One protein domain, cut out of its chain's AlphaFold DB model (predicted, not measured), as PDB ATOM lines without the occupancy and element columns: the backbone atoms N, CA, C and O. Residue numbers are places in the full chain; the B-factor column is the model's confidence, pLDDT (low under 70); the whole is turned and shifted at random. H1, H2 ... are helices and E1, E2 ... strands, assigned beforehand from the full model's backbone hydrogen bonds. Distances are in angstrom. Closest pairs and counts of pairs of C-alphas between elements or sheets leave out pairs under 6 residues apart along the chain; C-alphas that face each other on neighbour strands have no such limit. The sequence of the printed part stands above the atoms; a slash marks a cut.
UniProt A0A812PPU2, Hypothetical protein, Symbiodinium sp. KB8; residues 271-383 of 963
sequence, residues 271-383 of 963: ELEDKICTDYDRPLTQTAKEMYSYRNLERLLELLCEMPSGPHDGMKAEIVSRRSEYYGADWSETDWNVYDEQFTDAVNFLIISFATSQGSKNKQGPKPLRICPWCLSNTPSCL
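Overview. This is residues 271 to 383 of the 963 residues of the protein "Hypothetical protein" of Symbiodinium sp. KB8 (UniProt A0A812PPU2). What does the whole look like? A long helix, H4, runs through the middle of a flat slab, with the helical hairpin of H2 and H3 along one side of it and the strand E1 and the small strand hairpin of E2 and E3 along the other. H1 lies off at a corner, and the long links before and after H4 loop out at opposite ends of the slab. What is it made of? The printed part has 113 residues with four named helices and three named strands, in the order E1 H1 H2 H3 H4 E2 E3; it is mostly helix, and H2, H3 and H4 make an up and down bundle, each running against the one before it. It is compact, with a radius of gyration of the C-alphas of 15.2 A and spans of 50 by 35 by 16 A.

Arrangement. How is the sheet paired? E2, residues 369 to 371, and E3, residues 378 to 380, form a hairpin of antiparallel strands. N 370 and O 379 are within hydrogen-bond range at 2.9 A, as are N 379 and O 370 at 2.9 A. What comes near H4, residues 336 to 357, from the strands? Its closest C-alphas with E2 are those of Ile 351 and Ile 371, 6.1 A apart. With E1, residues 276 to 280, which pairs with no named strand, they are those of Asn 348 and Thr 278, 5.5 A apart. How do the bundle's helices stand? H2, residues 297 to 306, touches residues 346 to 350 of H4 alone, the C-alphas of Leu 304 and Leu 350 coming closest at 6.6 A, at a shallow tilt of 28 degrees, the same way. H2 and H3, residues 313 to 324, form a helical hairpin and touch, closest at the C-alphas of Leu 301 and Val 320, 6.5 A, at a shallow tilt of 22 degrees, opposite ways. H3 and H4 are close but not clearly touching, the C-alphas of Ile 319 and Ala 346 being closest at 6.4 A. And H1, residues 286 to 294? It touches no helix and is apart from E1, E2 and E3. Every O i to N i+4 pair is within hydrogen-bond range in H2, H3 and H4, and 3 of 5 are in H1.

Along the chain. Where do the strands lie? E1 begins at C-alpha 276, (417.694, 653.217, 461.204), and is 11.4 A long; E2 and E3 are 6.9 A each, and E3 ends at C-alpha 380, (428.041, 651.382, 466.983). How long are the helices? H4 is 31.4 A from C-alpha 336, (409.471, 628.492, 458.753), to C-alpha 357; H3 is 16.0 A, H2 14.1 A and H1 13.7 A.

Size, cuts and confidence. How far does it reach? The two C-alphas farthest apart, those of Glu 333 and Gln 364, are 50.4 A apart; the links H3 to H4 and H4 to E2 are long, and the printed part has no cut. Where is confidence low? The mean pLDDT of the printed part is 73.4, with residues 281 to 295 and 355 to 367 of the model under 70.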
ATOM      1  N   GLU A 271     427.645 659.613 459.013       81.94
ATOM      2  CA  GLU A 271     426.305 659.975 458.531       81.94
ATOM      3  C   GLU A 271     425.262 658.878 458.799       81.94
ATOM      4  O   GLU A 271     424.056 659.115 458.686       81.94
ATOM      5  N   LEU A 272     425.706 657.672 459.167       79.12
ATOM      6  CA  LEU A 272     424.836 656.552 459.524       79.12
ATOM      7  C   LEU A 272     424.338 656.608 460.973       79.12
ATOM      8  O   LEU A 272     423.420 655.860 461.303       79.12
ATOM      9  N   GLU A 273     424.903 657.472 461.829       78.38
ATOM     10  CA  GLU A 273     424.569 657.508 463.263       78.38
ATOM     11  C   GLU A 273     423.080 657.774 463.523       78.38
ATOM     12  O   GLU A 273     422.489 657.172 464.417       78.38
ATOM     13  N   ASP A 274     422.460 658.626 462.703       73.56
ATOM     14  CA  ASP A 274     421.041 658.983 462.802       73.56
ATOM     15  C   ASP A 274     420.129 658.089 461.919       73.56
ATOM     16  O   ASP A 274     418.915 658.303 461.861       73.56
ATOM     17  N   LYS A 275     420.673 657.089 461.202       77.50
ATOM     18  CA  LYS A 275     419.893 656.211 460.307       77.50
ATOM     19  C   LYS A 275     419.448 654.931 461.017       77.50
ATOM     20  O   LYS A 275     420.222 654.275 461.712       77.50
ATOM     21  N   ILE A 276     418.203 654.522 460.768       78.75
ATOM     22  CA  ILE A 276     417.694 653.217 461.204       78.75
ATOM     23  C   ILE A 276     418.076 652.155 460.171       78.75
ATOM     24  O   ILE A 276     417.950 652.363 458.963       78.75
ATOM     25  N   CYS A 277     418.507 650.996 460.665       77.88
ATOM     26  CA  CYS A 277     418.763 649.808 459.864       77.88
ATOM     27  C   CYS A 277     417.829 648.683 460.304       77.88
ATOM     28  O   CYS A 277     418.089 648.025 461.307       77.88
ATOM     29  N   THR A 278     416.762 648.457 459.547       74.56
ATOM     30  CA  THR A 278     415.835 647.331 459.750       74.56
ATOM     31  C   THR A 278     416.196 646.109 458.911       74.56
ATOM     32  O   THR A 278     415.723 645.018 459.193       74.56
ATOM     33  N   ASP A 279     417.032 646.273 457.883       70.56
ATOM     34  CA  ASP A 279     417.274 645.232 456.883       70.56
ATOM     35  C   ASP A 279     418.725 645.245 456.372       70.56
ATOM     36  O   ASP A 279     419.506 646.160 456.643       70.56
ATOM     37  N   TYR A 280     419.097 644.215 455.624       70.88
ATOM     38  CA  TYR A 280     420.414 644.024 455.030       70.88
ATOM     39  C   TYR A 280     420.284 643.533 453.575       70.88
ATOM     40  O   TYR A 280     419.276 642.964 453.164       70.88
ATOM     41  N   ASP A 281     421.304 643.776 452.757       62.88
ATOM     42  CA  ASP A 281     421.300 643.487 451.328       62.88
ATOM     43  C   ASP A 281     421.260 641.978 451.056       62.88
ATOM     44  O   ASP A 281     422.143 641.221 451.459       62.88
ATOM     45  N   ARG A 282     420.222 641.547 450.331       53.66
ATOM     46  CA  ARG A 282     420.093 640.200 449.760       53.66
ATOM     47  C   ARG A 282     420.769 640.141 448.376       53.66
ATOM     48  O   ARG A 282     420.781 641.156 447.679       53.66
ATOM     49  N   PRO A 283     421.253 638.965 447.925       48.59
ATOM     50  CA  PRO A 283     421.081 637.636 448.518       48.59
ATOM     51  C   PRO A 283     422.071 637.319 449.646       48.59
ATOM     52  O   PRO A 283     423.256 637.623 449.564       48.59
ATOM     53  N   LEU A 284     421.567 636.635 450.675       56.59
ATOM     54  CA  LEU A 284     422.390 635.998 451.698       56.59
ATOM     55  C   LEU A 284     423.140 634.796 451.124       56.59
ATOM     56  O   LEU A 284     422.608 634.056 450.292       56.59
ATOM     57  N   THR A 285     424.346 634.574 451.631       52.59
ATOM     58  CA  THR A 285     425.122 633.356 451.382       52.59
ATOM     59  C   THR A 285     424.402 632.149 451.972       52.59
ATOM     60  O   THR A 285     423.587 632.296 452.881       52.59
ATOM     61  N   GLN A 286     424.680 630.949 451.463       49.69
ATOM     62  CA  GLN A 286     424.056 629.724 451.969       49.69
ATOM     63  C   GLN A 286     424.341 629.536 453.469       49.69
ATOM     64  O   GLN A 286     423.415 629.307 454.235       49.69
ATOM     65  N   THR A 287     425.570 629.817 453.906       45.75
ATOM     66  CA  THR A 287     425.941 629.849 455.327       45.75
ATOM     67  C   THR A 287     425.159 630.900 456.110       45.75
ATOM     68  O   THR A 287     424.697 630.616 457.205       45.75
ATOM     69  N   ALA A 288     424.948 632.107 455.571       52.56
ATOM     70  CA  ALA A 288     424.099 633.090 456.242       52.56
ATOM     71  C   ALA A 288     422.635 632.616 456.321       52.56
ATOM     72  O   ALA A 288     422.006 632.794 457.355       52.56
ATOM     73  N   LYS A 289     422.102 631.954 455.287       56.03
ATOM     74  CA  LYS A 289     420.756 631.352 455.317       56.03
ATOM     75  C   LYS A 289     420.640 630.204 456.321       56.03
ATOM     76  O   LYS A 289     419.633 630.106 457.002       56.03
ATOM     77  N   GLU A 290     421.656 629.361 456.443       50.62
ATOM     78  CA  GLU A 290     421.697 628.279 457.436       50.62
ATOM     79  C   GLU A 290     421.827 628.847 458.849       50.62
ATOM     80  O   GLU A 290     421.143 628.410 459.774       50.62
ATOM     81  N   MET A 291     422.624 629.910 458.997       49.47
ATOM     82  CA  MET A 291     422.787 630.627 460.255       49.47
ATOM     83  C   MET A 291     421.603 631.507 460.645       49.47
ATOM     84  O   MET A 291     421.565 632.041 461.753       49.47
ATOM     85  N   TYR A 292     420.626 631.655 459.760       54.28
ATOM     86  CA  TYR A 292     419.385 632.360 460.031       54.28
ATOM     87  C   TYR A 292     418.637 631.786 461.240       54.28
ATOM     88  O   TYR A 292     417.978 632.519 461.972       54.28
ATOM     89  N   SER A 293     418.815 630.488 461.487       46.62
ATOM     90  CA  SER A 293     418.302 629.748 462.642       46.62
ATOM     91  C   SER A 293     418.951 630.136 463.983       46.62
ATOM     92  O   SER A 293     418.318 629.973 465.020       46.62
ATOM     93  N   TYR A 294     420.154 630.737 463.995       47.78
ATOM     94  CA  TYR A 294     420.792 631.274 465.215       47.78
ATOM     95  C   TYR A 294     420.199 632.609 465.677       47.78
ATOM     96  O   TYR A 294     420.707 633.229 466.616       47.78
ATOM     97  N   ARG A 295     419.136 633.085 465.021       61.12
ATOM     98  CA  ARG A 295     418.272 634.135 465.550       61.12
ATOM     99  C   ARG A 295     417.769 633.696 466.915       61.12
ATOM    100  O   ARG A 295     416.834 632.912 467.026       61.12
ATOM    101  N   ASN A 296     418.435 634.186 467.952       70.56
ATOM    102  CA  ASN A 296     418.143 633.770 469.302       70.56
ATOM    103  C   ASN A 296     416.790 634.376 469.710       70.56
ATOM    104  O   ASN A 296     416.718 635.543 470.093       70.56
ATOM    105  N   LEU A 297     415.712 633.598 469.543       78.31
ATOM    106  CA  LEU A 297     414.354 633.948 469.962       78.31
ATOM    107  C   LEU A 297     414.350 634.397 471.425       78.31
ATOM    108  O   LEU A 297     413.703 635.386 471.752       78.31
ATOM    109  N   GLU A 298     415.143 633.732 472.268       79.75
ATOM    110  CA  GLU A 298     415.381 634.118 473.658       79.75
ATOM    111  C   GLU A 298     415.904 635.554 473.738       79.75
ATOM    112  O   GLU A 298     415.296 636.391 474.394       79.75
ATOM    113  N   ARG A 299     416.945 635.896 472.967       84.25
ATOM    114  CA  ARG A 299     417.503 637.254 472.960       84.25
ATOM    115  C   ARG A 299     416.511 638.303 472.458       84.25
ATOM    116  O   ARG A 299     416.500 639.425 472.962       84.25
ATOM    117  N   LEU A 300     415.699 637.973 471.455       85.94
ATOM    118  CA  LEU A 300     414.637 638.859 470.978       85.94
ATOM    119  C   LEU A 300     413.603 639.111 472.082       85.94
ATOM    120  O   LEU A 300     413.242 640.260 472.324       85.94
ATOM    121  N   LEU A 301     413.148 638.050 472.751       85.62
ATOM    122  CA  LEU A 301     412.191 638.130 473.851       85.62
ATOM    123  C   LEU A 301     412.766 638.904 475.042       85.62
ATOM    124  O   LEU A 301     412.084 639.779 475.567       85.62
ATOM    125  N   GLU A 302     414.024 638.658 475.418       86.00
ATOM    126  CA  GLU A 302     414.750 639.429 476.433       86.00
ATOM    127  C   GLU A 302     414.748 640.922 476.104       86.00
ATOM    128  O   GLU A 302     414.317 641.732 476.920       86.00
ATOM    129  N   LEU A 303     415.171 641.292 474.891       87.19
ATOM    130  CA  LEU A 303     415.235 642.689 474.461       87.19
ATOM    131  C   LEU A 303     413.855 643.344 474.447       87.19
ATOM    132  O   LEU A 303     413.711 644.487 474.883       87.19
ATOM    133  N   LEU A 304     412.833 642.628 473.973       86.19
ATOM    134  CA  LEU A 304     411.455 643.102 474.027       86.19
ATOM    135  C   LEU A 304     411.027 643.321 475.478       86.19
ATOM    136  O   LEU A 304     410.464 644.371 475.768       86.19
ATOM    137  N   CYS A 305     411.326 642.404 476.399       84.25
ATOM    138  CA  CYS A 305     411.031 642.541 477.827       84.25
ATOM    139  C   CYS A 305     411.767 643.726 478.472       84.25
ATOM    140  O   CYS A 305     411.127 644.493 479.192       84.25
ATOM    141  N   GLU A 306     413.049 643.929 478.151       84.50
ATOM    142  CA  GLU A 306     413.899 645.035 478.623       84.50
ATOM    143  C   GLU A 306     413.440 646.416 478.125       84.50
ATOM    144  O   GLU A 306     413.781 647.432 478.736       84.50
ATOM    145  N   MET A 307     412.665 646.492 477.032       82.12
ATOM    146  CA  MET A 307     412.153 647.773 476.538       82.12
ATOM    147  C   MET A 307     411.322 648.503 477.612       82.12
ATOM    148  O   MET A 307     410.422 647.884 478.197       82.12
ATOM    149  N   PRO A 308     411.537 649.819 477.816       78.19
ATOM    150  CA  PRO A 308     410.754 650.613 478.757       78.19
ATOM    151  C   PRO A 308     409.259 650.546 478.446       78.19
ATOM    152  O   PRO A 308     408.873 650.566 477.274       78.19
ATOM    153  N   SER A 309     408.431 650.528 479.490       76.75
ATOM    154  CA  SER A 309     406.983 650.682 479.343       76.75
ATOM    155  C   SER A 309     406.657 651.992 478.635       76.75
ATOM    156  O   SER A 309     407.225 653.045 478.941       76.75
ATOM    157  N   GLY A 310     405.742 651.937 477.679       76.56
ATOM    158  CA  GLY A 310     405.431 653.075 476.836       76.56
ATOM    159  C   GLY A 310     404.176 652.891 475.986       76.56
ATOM    160  O   GLY A 310     403.416 651.939 476.145       76.56
ATOM    161  N   PRO A 311     403.942 653.795 475.020       74.44
ATOM    162  CA  PRO A 311     402.738 653.776 474.187       74.44
ATOM    163  C   PRO A 311     402.636 652.540 473.277       74.44
ATOM    164  O   PRO A 311     401.622 652.356 472.607       74.44
ATOM    165  N   HIS A 312     403.680 651.714 473.232       79.25
ATOM    166  CA  HIS A 312     403.766 650.508 472.420       79.25
ATOM    167  C   HIS A 312     403.582 649.211 473.231       79.25
ATOM    168  O   HIS A 312     403.737 648.133 472.662       79.25
ATOM    169  N   ASP A 313     403.216 649.284 474.518       81.88
ATOM    170  CA  ASP A 313     403.119 648.114 475.408       81.88
ATOM    171  C   ASP A 313     402.106 647.064 474.937       81.88
ATOM    172  O   ASP A 313     402.382 645.872 475.026       81.88
ATOM    173  N   GLY A 314     400.972 647.487 474.365       84.00
ATOM    174  CA  GLY A 314     399.988 646.556 473.797       84.00
ATOM    175  C   GLY A 314     400.555 645.751 472.623       84.00
ATOM    176  O   GLY A 314     400.420 644.532 472.583       84.00
ATOM    177  N   MET A 315     401.270 646.422 471.714       84.50
ATOM    178  CA  MET A 315     401.925 645.777 470.568       84.50
ATOM    179  C   MET A 315     403.104 644.901 471.014       84.50
ATOM    180  O   MET A 315     403.284 643.802 470.499       84.50
ATOM    181  N   LYS A 316     403.876 645.346 472.014       86.44
ATOM    182  CA  LYS A 316     404.936 644.550 472.648       86.44
ATOM    183  C   LYS A 316     404.370 643.264 473.259       86.44
ATOM    184  O   LYS A 316     404.903 642.195 472.980       86.44
ATOM    185  N   ALA A 317     403.299 643.351 474.051       85.50
ATOM    186  CA  ALA A 317     402.666 642.193 474.683       85.50
ATOM    187  C   ALA A 317     402.129 641.198 473.645       85.50
ATOM    188  O   ALA A 317     402.325 639.993 473.785       85.50
ATOM    189  N   GLU A 318     401.522 641.699 472.570       87.75
ATOM    190  CA  GLU A 318     401.054 640.878 471.457       87.75
ATOM    191  C   GLU A 318     402.205 640.152 470.743       87.75
ATOM    192  O   GLU A 318     402.127 638.942 470.523       87.75
ATOM    193  N   ILE A 319     403.299 640.856 470.427       86.44
ATOM    194  CA  ILE A 319     404.488 640.253 469.807       86.44
ATOM    195  C   ILE A 319     405.090 639.180 470.720       86.44
ATOM    196  O   ILE A 319     405.394 638.089 470.243       86.44
ATOM    197  N   VAL A 320     405.242 639.467 472.019       86.44
ATOM    198  CA  VAL A 320     405.777 638.514 473.004       86.44
ATOM    199  C   VAL A 320     404.882 637.281 473.106       86.44
ATOM    200  O   VAL A 320     405.401 636.171 473.042       86.44
ATOM    201  N   SER A 321     403.558 637.456 473.181       86.19
ATOM    202  CA  SER A 321     402.602 636.343 473.233       86.19
ATOM    203  C   SER A 321     402.760 635.426 472.021       86.19
ATOM    204  O   SER A 321     403.038 634.244 472.190       86.19
ATOM    205  N   ARG A 322     402.690 635.979 470.801       84.06
ATOM    206  CA  ARG A 322     402.827 635.194 469.561       84.06
ATOM    207  C   ARG A 322     404.194 634.515 469.438       84.06
ATOM    208  O   ARG A 322     404.310 633.446 468.858       84.06
ATOM    209  N   ARG A 323     405.259 635.149 469.939       81.56
ATOM    210  CA  ARG A 323     406.631 634.617 469.861       81.56
ATOM    211  C   ARG A 323     406.900 633.535 470.897       81.56
ATOM    212  O   ARG A 323     407.652 632.612 470.606       81.56
ATOM    213  N   SER A 324     406.290 633.639 472.075       79.88
ATOM    214  CA  SER A 324     406.451 632.658 473.150       79.88
ATOM    215  C   SER A 324     405.945 631.264 472.770       79.88
ATOM    216  O   SER A 324     406.473 630.282 473.275       79.88
ATOM    217  N   GLU A 325     405.015 631.165 471.814       81.50
ATOM    218  CA  GLU A 325     404.524 629.891 471.263       81.50
ATOM    219  C   GLU A 325     405.622 629.073 470.565       81.50
ATOM    220  O   GLU A 325     405.551 627.849 470.535       81.50
ATOM    221  N   TYR A 326     406.668 629.731 470.054       78.38
ATOM    222  CA  TYR A 326     407.816 629.071 469.424       78.38
ATOM    223  C   TYR A 326     408.916 628.694 470.427       78.38
ATOM    224  O   TYR A 326     409.911 628.067 470.058       78.38
ATOM    225  N   TYR A 327     408.778 629.076 471.699       76.38
ATOM    226  CA  TYR A 327     409.758 628.737 472.723       76.38
ATOM    227  C   TYR A 327     409.623 627.260 473.112       76.38
ATOM    228  O   TYR A 327     408.644 626.858 473.735       76.38
ATOM    229  N   GLY A 328     410.617 626.445 472.741       72.75
ATOM    230  CA  GLY A 328     410.579 624.992 472.946       72.75
ATOM    231  C   GLY A 328     409.692 624.236 471.950       72.75
ATOM    232  O   GLY A 328     409.398 623.066 472.182       72.75
ATOM    233  N   ALA A 329     409.268 624.888 470.861       75.81
ATOM    234  CA  ALA A 329     408.526 624.241 469.787       75.81
ATOM    235  C   ALA A 329     409.399 623.242 469.012       75.81
ATOM    236  O   ALA A 329     410.617 623.415 468.899       75.81
ATOM    237  N   ASP A 330     408.763 622.218 468.441       77.69
ATOM    238  CA  ASP A 330     409.427 621.334 467.489       77.69
ATOM    239  C   ASP A 330     409.631 622.073 466.158       77.69
ATOM    240  O   ASP A 330     408.697 622.380 465.407       77.69
ATOM    241  N   TRP A 331     410.890 622.382 465.865       75.44
ATOM    242  CA  TRP A 331     411.293 623.095 464.658       75.44
ATOM    243  C   TRP A 331     411.040 622.302 463.369       75.44
ATOM    244  O   TRP A 331     411.002 622.900 462.293       75.44
ATOM    245  N   SER A 332     410.865 620.980 463.453       73.44
ATOM    246  CA  SER A 332     410.553 620.140 462.291       73.44
ATOM    247  C   SER A 332     409.105 620.296 461.812       73.44
ATOM    248  O   SER A 332     408.837 620.159 460.619       73.44
ATOM    249  N   GLU A 333     408.193 620.668 462.713       76.56
ATOM    250  CA  GLU A 333     406.760 620.853 462.438       76.56
ATOM    251  C   GLU A 333     406.377 622.332 462.249       76.56
ATOM    252  O   GLU A 333     405.229 622.671 461.953       76.56
ATOM    253  N   THR A 334     407.345 623.235 462.407       78.56
ATOM    254  CA  THR A 334     407.133 624.680 462.337       78.56
ATOM    255  C   THR A 334     407.104 625.182 460.889       78.56
ATOM    256  O   THR A 334     408.023 624.927 460.109       78.56
ATOM    257  N   ASP A 335     406.093 625.986 460.533       81.19
ATOM    258  CA  ASP A 335     406.116 626.749 459.278       81.19
ATOM    259  C   ASP A 335     407.162 627.870 459.363       81.19
ATOM    260  O   ASP A 335     406.936 628.953 459.917       81.19
ATOM    261  N   TRP A 336     408.327 627.590 458.785       75.19
ATOM    262  CA  TRP A 336     409.471 628.492 458.753       75.19
ATOM    263  C   TRP A 336     409.187 629.835 458.085       75.19
ATOM    264  O   TRP A 336     409.776 630.836 458.493       75.19
ATOM    265  N   ASN A 337     408.294 629.892 457.092       78.19
ATOM    266  CA  ASN A 337     407.988 631.149 456.408       78.19
ATOM    267  C   ASN A 337     407.196 632.078 457.327       78.19
ATOM    268  O   ASN A 337     407.506 633.264 457.432       78.19
ATOM    269  N   VAL A 338     406.209 631.519 458.031       80.56
ATOM    270  CA  VAL A 338     405.392 632.262 458.997       80.56
ATOM    271  C   VAL A 338     406.238 632.689 460.193       80.56
ATOM    272  O   VAL A 338     406.178 633.849 460.601       80.56
ATOM    273  N   TYR A 339     407.064 631.790 460.738       82.00
ATOM    274  CA  TYR A 339     407.982 632.145 461.819       82.00
ATOM    275  C   TYR A 339     408.905 633.297 461.405       82.00
ATOM    276  O   TYR A 339     409.075 634.249 462.170       82.00
ATOM    277  N   ASP A 340     409.468 633.236 460.197       77.56
ATOM    278  CA  ASP A 340     410.410 634.234 459.714       77.56
ATOM    279  C   ASP A 340     409.791 635.621 459.509       77.56
ATOM    280  O   ASP A 340     410.340 636.630 459.967       77.56
ATOM    281  N   GLU A 341     408.649 635.683 458.826       80.62
ATOM    282  CA  GLU A 341     407.945 636.942 458.575       80.62
ATOM    283  C   GLU A 341     407.660 637.647 459.898       80.62
ATOM    284  O   GLU A 341     408.058 638.794 460.123       80.62
ATOM    285  N   GLN A 342     407.080 636.909 460.838       81.56
ATOM    286  CA  GLN A 342     406.728 637.491 462.111       81.56
ATOM    287  C   GLN A 342     407.961 637.755 463.018       81.56
ATOM    288  O   GLN A 342     407.912 638.624 463.895       81.56
ATOM    289  N   PHE A 343     409.070 637.015 462.865       82.50
ATOM    290  CA  PHE A 343     410.336 637.321 463.547       82.50
ATOM    291  C   PHE A 343     410.906 638.638 463.024       82.50
ATOM    292  O   PHE A 343     411.298 639.505 463.805       82.50
ATOM    293  N   THR A 344     410.911 638.812 461.705       81.94
ATOM    294  CA  THR A 344     411.362 640.035 461.042       81.94
ATOM    295  C   THR A 344     410.532 641.239 461.494       81.94
ATOM    296  O   THR A 344     411.102 642.275 461.840       81.94
ATOM    297  N   ASP A 345     409.211 641.090 461.609       84.06
ATOM    298  CA  ASP A 345     408.328 642.130 462.151       84.06
ATOM    299  C   ASP A 345     408.668 642.505 463.599       84.06
ATOM    300  O   ASP A 345     408.741 643.689 463.939       84.06
ATOM    301  N   ALA A 346     408.929 641.511 464.449       86.38
ATOM    302  CA  ALA A 346     409.312 641.735 465.839       86.38
ATOM    303  C   ALA A 346     410.662 642.468 465.961       86.38
ATOM    304  O   ALA A 346     410.796 643.395 466.764       86.38
ATOM    305  N   VAL A 347     411.645 642.108 465.130       86.44
ATOM    306  CA  VAL A 347     412.940 642.802 465.053       86.44
ATOM    307  C   VAL A 347     412.770 644.240 464.571       86.44
ATOM    308  O   VAL A 347     413.337 645.158 465.165       86.44
ATOM    309  N   ASN A 348     411.958 644.463 463.538       85.75
ATOM    310  CA  ASN A 348     411.672 645.802 463.028       85.75
ATOM    311  C   ASN A 348     411.021 646.679 464.100       85.75
ATOM    312  O   ASN A 348     411.457 647.811 464.321       85.75
ATOM    313  N   PHE A 349     410.023 646.142 464.805       87.00
ATOM    314  CA  PHE A 349     409.375 646.818 465.925       87.00
ATOM    315  C   PHE A 349     410.379 647.193 467.022       87.00
ATOM    316  O   PHE A 349     410.399 648.349 467.461       87.00
ATOM    317  N   LEU A 350     411.240 646.253 467.425       86.31
ATOM    318  CA  LEU A 350     412.282 646.476 468.427       86.31
ATOM    319  C   LEU A 350     413.245 647.594 468.002       86.31
ATOM    320  O   LEU A 350     413.488 648.520 468.772       86.31
ATOM    321  N   ILE A 351     413.772 647.543 466.775       84.00
ATOM    322  CA  ILE A 351     414.756 648.512 466.267       84.00
ATOM    323  C   ILE A 351     414.166 649.923 466.197       84.00
ATOM    324  O   ILE A 351     414.800 650.883 466.642       84.00
ATOM    325  N   ILE A 352     412.950 650.056 465.658       82.19
ATOM    326  CA  ILE A 352     412.263 651.347 465.537       82.19
ATOM    327  C   ILE A 352     411.990 651.927 466.929       82.19
ATOM    328  O   ILE A 352     412.272 653.100 467.187       82.19
ATOM    329  N   SER A 353     411.501 651.097 467.850       78.50
ATOM    330  CA  SER A 353     411.194 651.523 469.216       78.50
ATOM    331  C   SER A 353     412.459 651.902 469.993       78.50
ATOM    332  O   SER A 353     412.481 652.934 470.664       78.50
ATOM    333  N   PHE A 354     413.553 651.153 469.836       74.50
ATOM    334  CA  PHE A 354     414.837 651.469 470.465       74.50
ATOM    335  C   PHE A 354     415.399 652.816 469.985       74.50
ATOM    336  O   PHE A 354     415.795 653.642 470.809       74.50
ATOM    337  N   ALA A 355     415.360 653.090 468.675       66.56
ATOM    338  CA  ALA A 355     415.841 654.351 468.100       66.56
ATOM    339  C   ALA A 355     415.102 655.582 468.657       66.56
ATOM    340  O   ALA A 355     415.712 656.626 468.880       66.56
ATOM    341  N   THR A 356     413.801 655.455 468.941       54.78
ATOM    342  CA  THR A 356     413.002 656.550 469.522       54.78
ATOM    343  C   THR A 356     413.297 656.824 471.002       54.78
ATOM    344  O   THR A 356     413.065 657.938 471.468       54.78
ATOM    345  N   SER A 357     413.860 655.854 471.732       55.38
ATOM    346  CA  SER A 357     414.165 655.969 473.169       55.38
ATOM    347  C   SER A 357     415.504 656.659 473.488       55.38
ATOM    348  O   SER A 357     415.654 657.250 474.554       55.38
ATOM    349  N   GLN A 358     416.465 656.654 472.557       57.06
ATOM    350  CA  GLN A 358     417.826 657.206 472.726       57.06
ATOM    351  C   GLN A 358     417.913 658.732 472.494       57.06
ATOM    352  O   GLN A 358     419.000 659.287 472.322       57.06
ATOM    353  N   GLY A 359     416.778 659.438 472.477       45.94
ATOM    354  CA  GLY A 359     416.672 660.877 472.219       45.94
ATOM    355  C   GLY A 359     417.246 661.767 473.330       45.94
ATOM    356  O   GLY A 359     416.510 662.516 473.959       45.94
ATOM    357  N   SER A 360     418.557 661.724 473.566       42.38
ATOM    358  CA  SER A 360     419.296 662.733 474.333       42.38
ATOM    359  C   SER A 360     420.756 662.756 473.875       42.38
ATOM    360  O   SER A 360     421.605 661.989 474.329       42.38
ATOM    361  N   LYS A 361     421.041 663.631 472.902       48.62
ATOM    362  CA  LYS A 361     422.368 663.829 472.307       48.62
ATOM    363  C   LYS A 361     423.294 664.530 473.302       48.62
ATOM    364  O   LYS A 361     423.437 665.750 473.260       48.62
ATOM    365  N   ASN A 362     423.979 663.768 474.149       39.75
ATOM    366  CA  ASN A 362     425.164 664.272 474.836       39.75
ATOM    367  C   ASN A 362     426.394 663.986 473.959       39.75
ATOM    368  O   ASN A 362     426.806 662.839 473.820       39.75
ATOM    369  N   LYS A 363     426.997 665.030 473.368       44.66
ATOM    370  CA  LYS A 363     428.163 664.936 472.453       44.66
ATOM    371  C   LYS A 363     429.432 664.328 473.085       44.66
ATOM    372  O   LYS A 363     430.431 664.150 472.397       44.66
ATOM    373  N   GLN A 364     429.400 664.041 474.385       39.91
ATOM    374  CA  GLN A 364     430.489 663.447 475.168       39.91
ATOM    375  C   GLN A 364     430.101 662.094 475.803       39.91
ATOM    376  O   GLN A 364     430.891 661.528 476.551       39.91
ATOM    377  N   GLY A 365     428.890 661.586 475.532       46.16
ATOM    378  CA  GLY A 365     428.425 660.283 476.014       46.16
ATOM    379  C   GLY A 365     428.962 659.104 475.187       46.16
ATOM    380  O   GLY A 365     429.584 659.316 474.142       46.16
ATOM    381  N   PRO A 366     428.730 657.853 475.635       52.84
ATOM    382  CA  PRO A 366     429.025 656.666 474.835       52.84
ATOM    383  C   PRO A 366     428.375 656.790 473.450       52.84
ATOM    384  O   PRO A 366     427.265 657.307 473.326       52.84
ATOM    385  N   LYS A 367     429.097 656.361 472.405       62.59
ATOM    386  CA  LYS A 367     428.652 656.499 471.009       62.59
ATOM    387  C   LYS A 367     427.242 655.925 470.828       62.59
ATOM    388  O   LYS A 367     426.961 654.883 471.424       62.59
ATOM    389  N   PRO A 368     426.392 656.536 469.980       73.00
ATOM    390  CA  PRO A 368     425.063 656.006 469.714       73.00
ATOM    391  C   PRO A 368     425.181 654.562 469.218       73.00
ATOM    392  O   PRO A 368     425.855 654.276 468.221       73.00
ATOM    393  N   LEU A 369     424.568 653.643 469.956       79.38
ATOM    394  CA  LEU A 369     424.481 652.232 469.605       79.38
ATOM    395  C   LEU A 369     423.172 651.987 468.860       79.38
ATOM    396  O   LEU A 369     422.165 652.647 469.107       79.38
ATOM    397  N   ARG A 370     423.182 651.002 467.971       82.56
ATOM    398  CA  ARG A 370     421.987 650.480 467.310       82.56
ATOM    399  C   ARG A 370     421.977 648.961 467.396       82.56
ATOM    400  O   ARG A 370     423.033 648.327 467.435       82.56
ATOM    401  N   ILE A 371     420.784 648.386 467.378       83.62
ATOM    402  CA  ILE A 371     420.593 646.938 467.377       83.62
ATOM    403  C   ILE A 371     420.826 646.423 465.954       83.62
ATOM    404  O   ILE A 371     420.293 646.965 464.987       83.62
ATOM    405  N   CYS A 372     421.657 645.392 465.807       82.06
ATOM    406  CA  CYS A 372     421.835 644.717 464.527       82.06
ATOM    407  C   CYS A 372     420.590 643.874 464.191       82.06
ATOM    408  O   CYS A 372     420.263 642.993 464.984       82.06
ATOM    409  N   PRO A 373     419.956 644.034 463.009       80.25
ATOM    410  CA  PRO A 373     418.787 643.227 462.627       80.25
ATOM    411  C   PRO A 373     419.104 641.737 462.431       80.25
ATOM    412  O   PRO A 373     418.199 640.914 462.337       80.25
ATOM    413  N   TRP A 374     420.391 641.379 462.360       77.19
ATOM    414  CA  TRP A 374     420.844 639.999 462.209       77.19
ATOM    415  C   TRP A 374     421.061 639.293 463.551       77.19
ATOM    416  O   TRP A 374     420.385 638.317 463.850       77.19
ATOM    417  N   CYS A 375     422.009 639.775 464.364       78.25
ATOM    418  CA  CYS A 375     422.404 639.116 465.617       78.25
ATOM    419  C   CYS A 375     421.770 639.723 466.875       78.25
ATOM    420  O   CYS A 375     422.113 639.309 467.980       78.25
ATOM    421  N   LEU A 376     420.941 640.765 466.731       82.19
ATOM    422  CA  LEU A 376     420.304 641.506 467.830       82.19
ATOM    423  C   LEU A 376     421.274 642.093 468.867       82.19
ATOM    424  O   LEU A 376     420.870 642.565 469.926       82.19
ATOM    425  N   SER A 377     422.569 642.108 468.559       79.75
ATOM    426  CA  SER A 377     423.579 642.711 469.415       79.75
ATOM    427  C   SER A 377     423.706 644.202 469.134       79.75
ATOM    428  O   SER A 377     423.507 644.665 468.005       79.75
ATOM    429  N   ASN A 378     424.099 644.950 470.162       80.19
ATOM    430  CA  ASN A 378     424.424 646.360 470.021       80.19
ATOM    431  C   ASN A 378     425.697 646.524 469.189       80.19
ATOM    432  O   ASN A 378     426.730 645.922 469.474       80.19
ATOM    433  N   THR A 379     425.628 647.374 468.171       78.69
ATOM    434  CA  THR A 379     426.779 647.786 467.372       78.69
ATOM    435  C   THR A 379     426.805 649.307 467.285       78.69
ATOM    436  O   THR A 379     425.742 649.933 467.279       78.69
ATOM    437  N   PRO A 380     427.981 649.942 467.182       82.94
ATOM    438  CA  PRO A 380     428.041 651.382 466.983       82.94
ATOM    439  C   PRO A 380     427.335 651.795 465.692       82.94
ATOM    440  O   PRO A 380     427.493 651.163 464.642       82.94
ATOM    441  N   SER A 381     426.538 652.854 465.788       82.94
ATOM    442  CA  SER A 381     425.665 653.313 464.706       82.94
ATOM    443  C   SER A 381     426.402 653.944 463.525       82.94
ATOM    444  O   SER A 381     425.855 653.996 462.432       82.94
ATOM    445  N   CYS A 382     427.663 654.330 463.698       84.62
ATOM    446  CA  CYS A 382     428.516 654.864 462.638       84.62
ATOM    447  C   CYS A 382     429.112 653.790 461.704       84.62
ATOM    448  O   CYS A 382     429.918 654.110 460.835       84.62
ATOM    449  N   LEU A 383     428.826 652.500 461.906       85.06
ATOM    450  CA  LEU A 383     429.336 651.450 461.018       85.06
ATOM    451  C   LEU A 383     428.390 651.192 459.846       85.06
ATOM    452  O   LEU A 383     427.191 651.406 459.952       85.06
TER     453      LEU A 383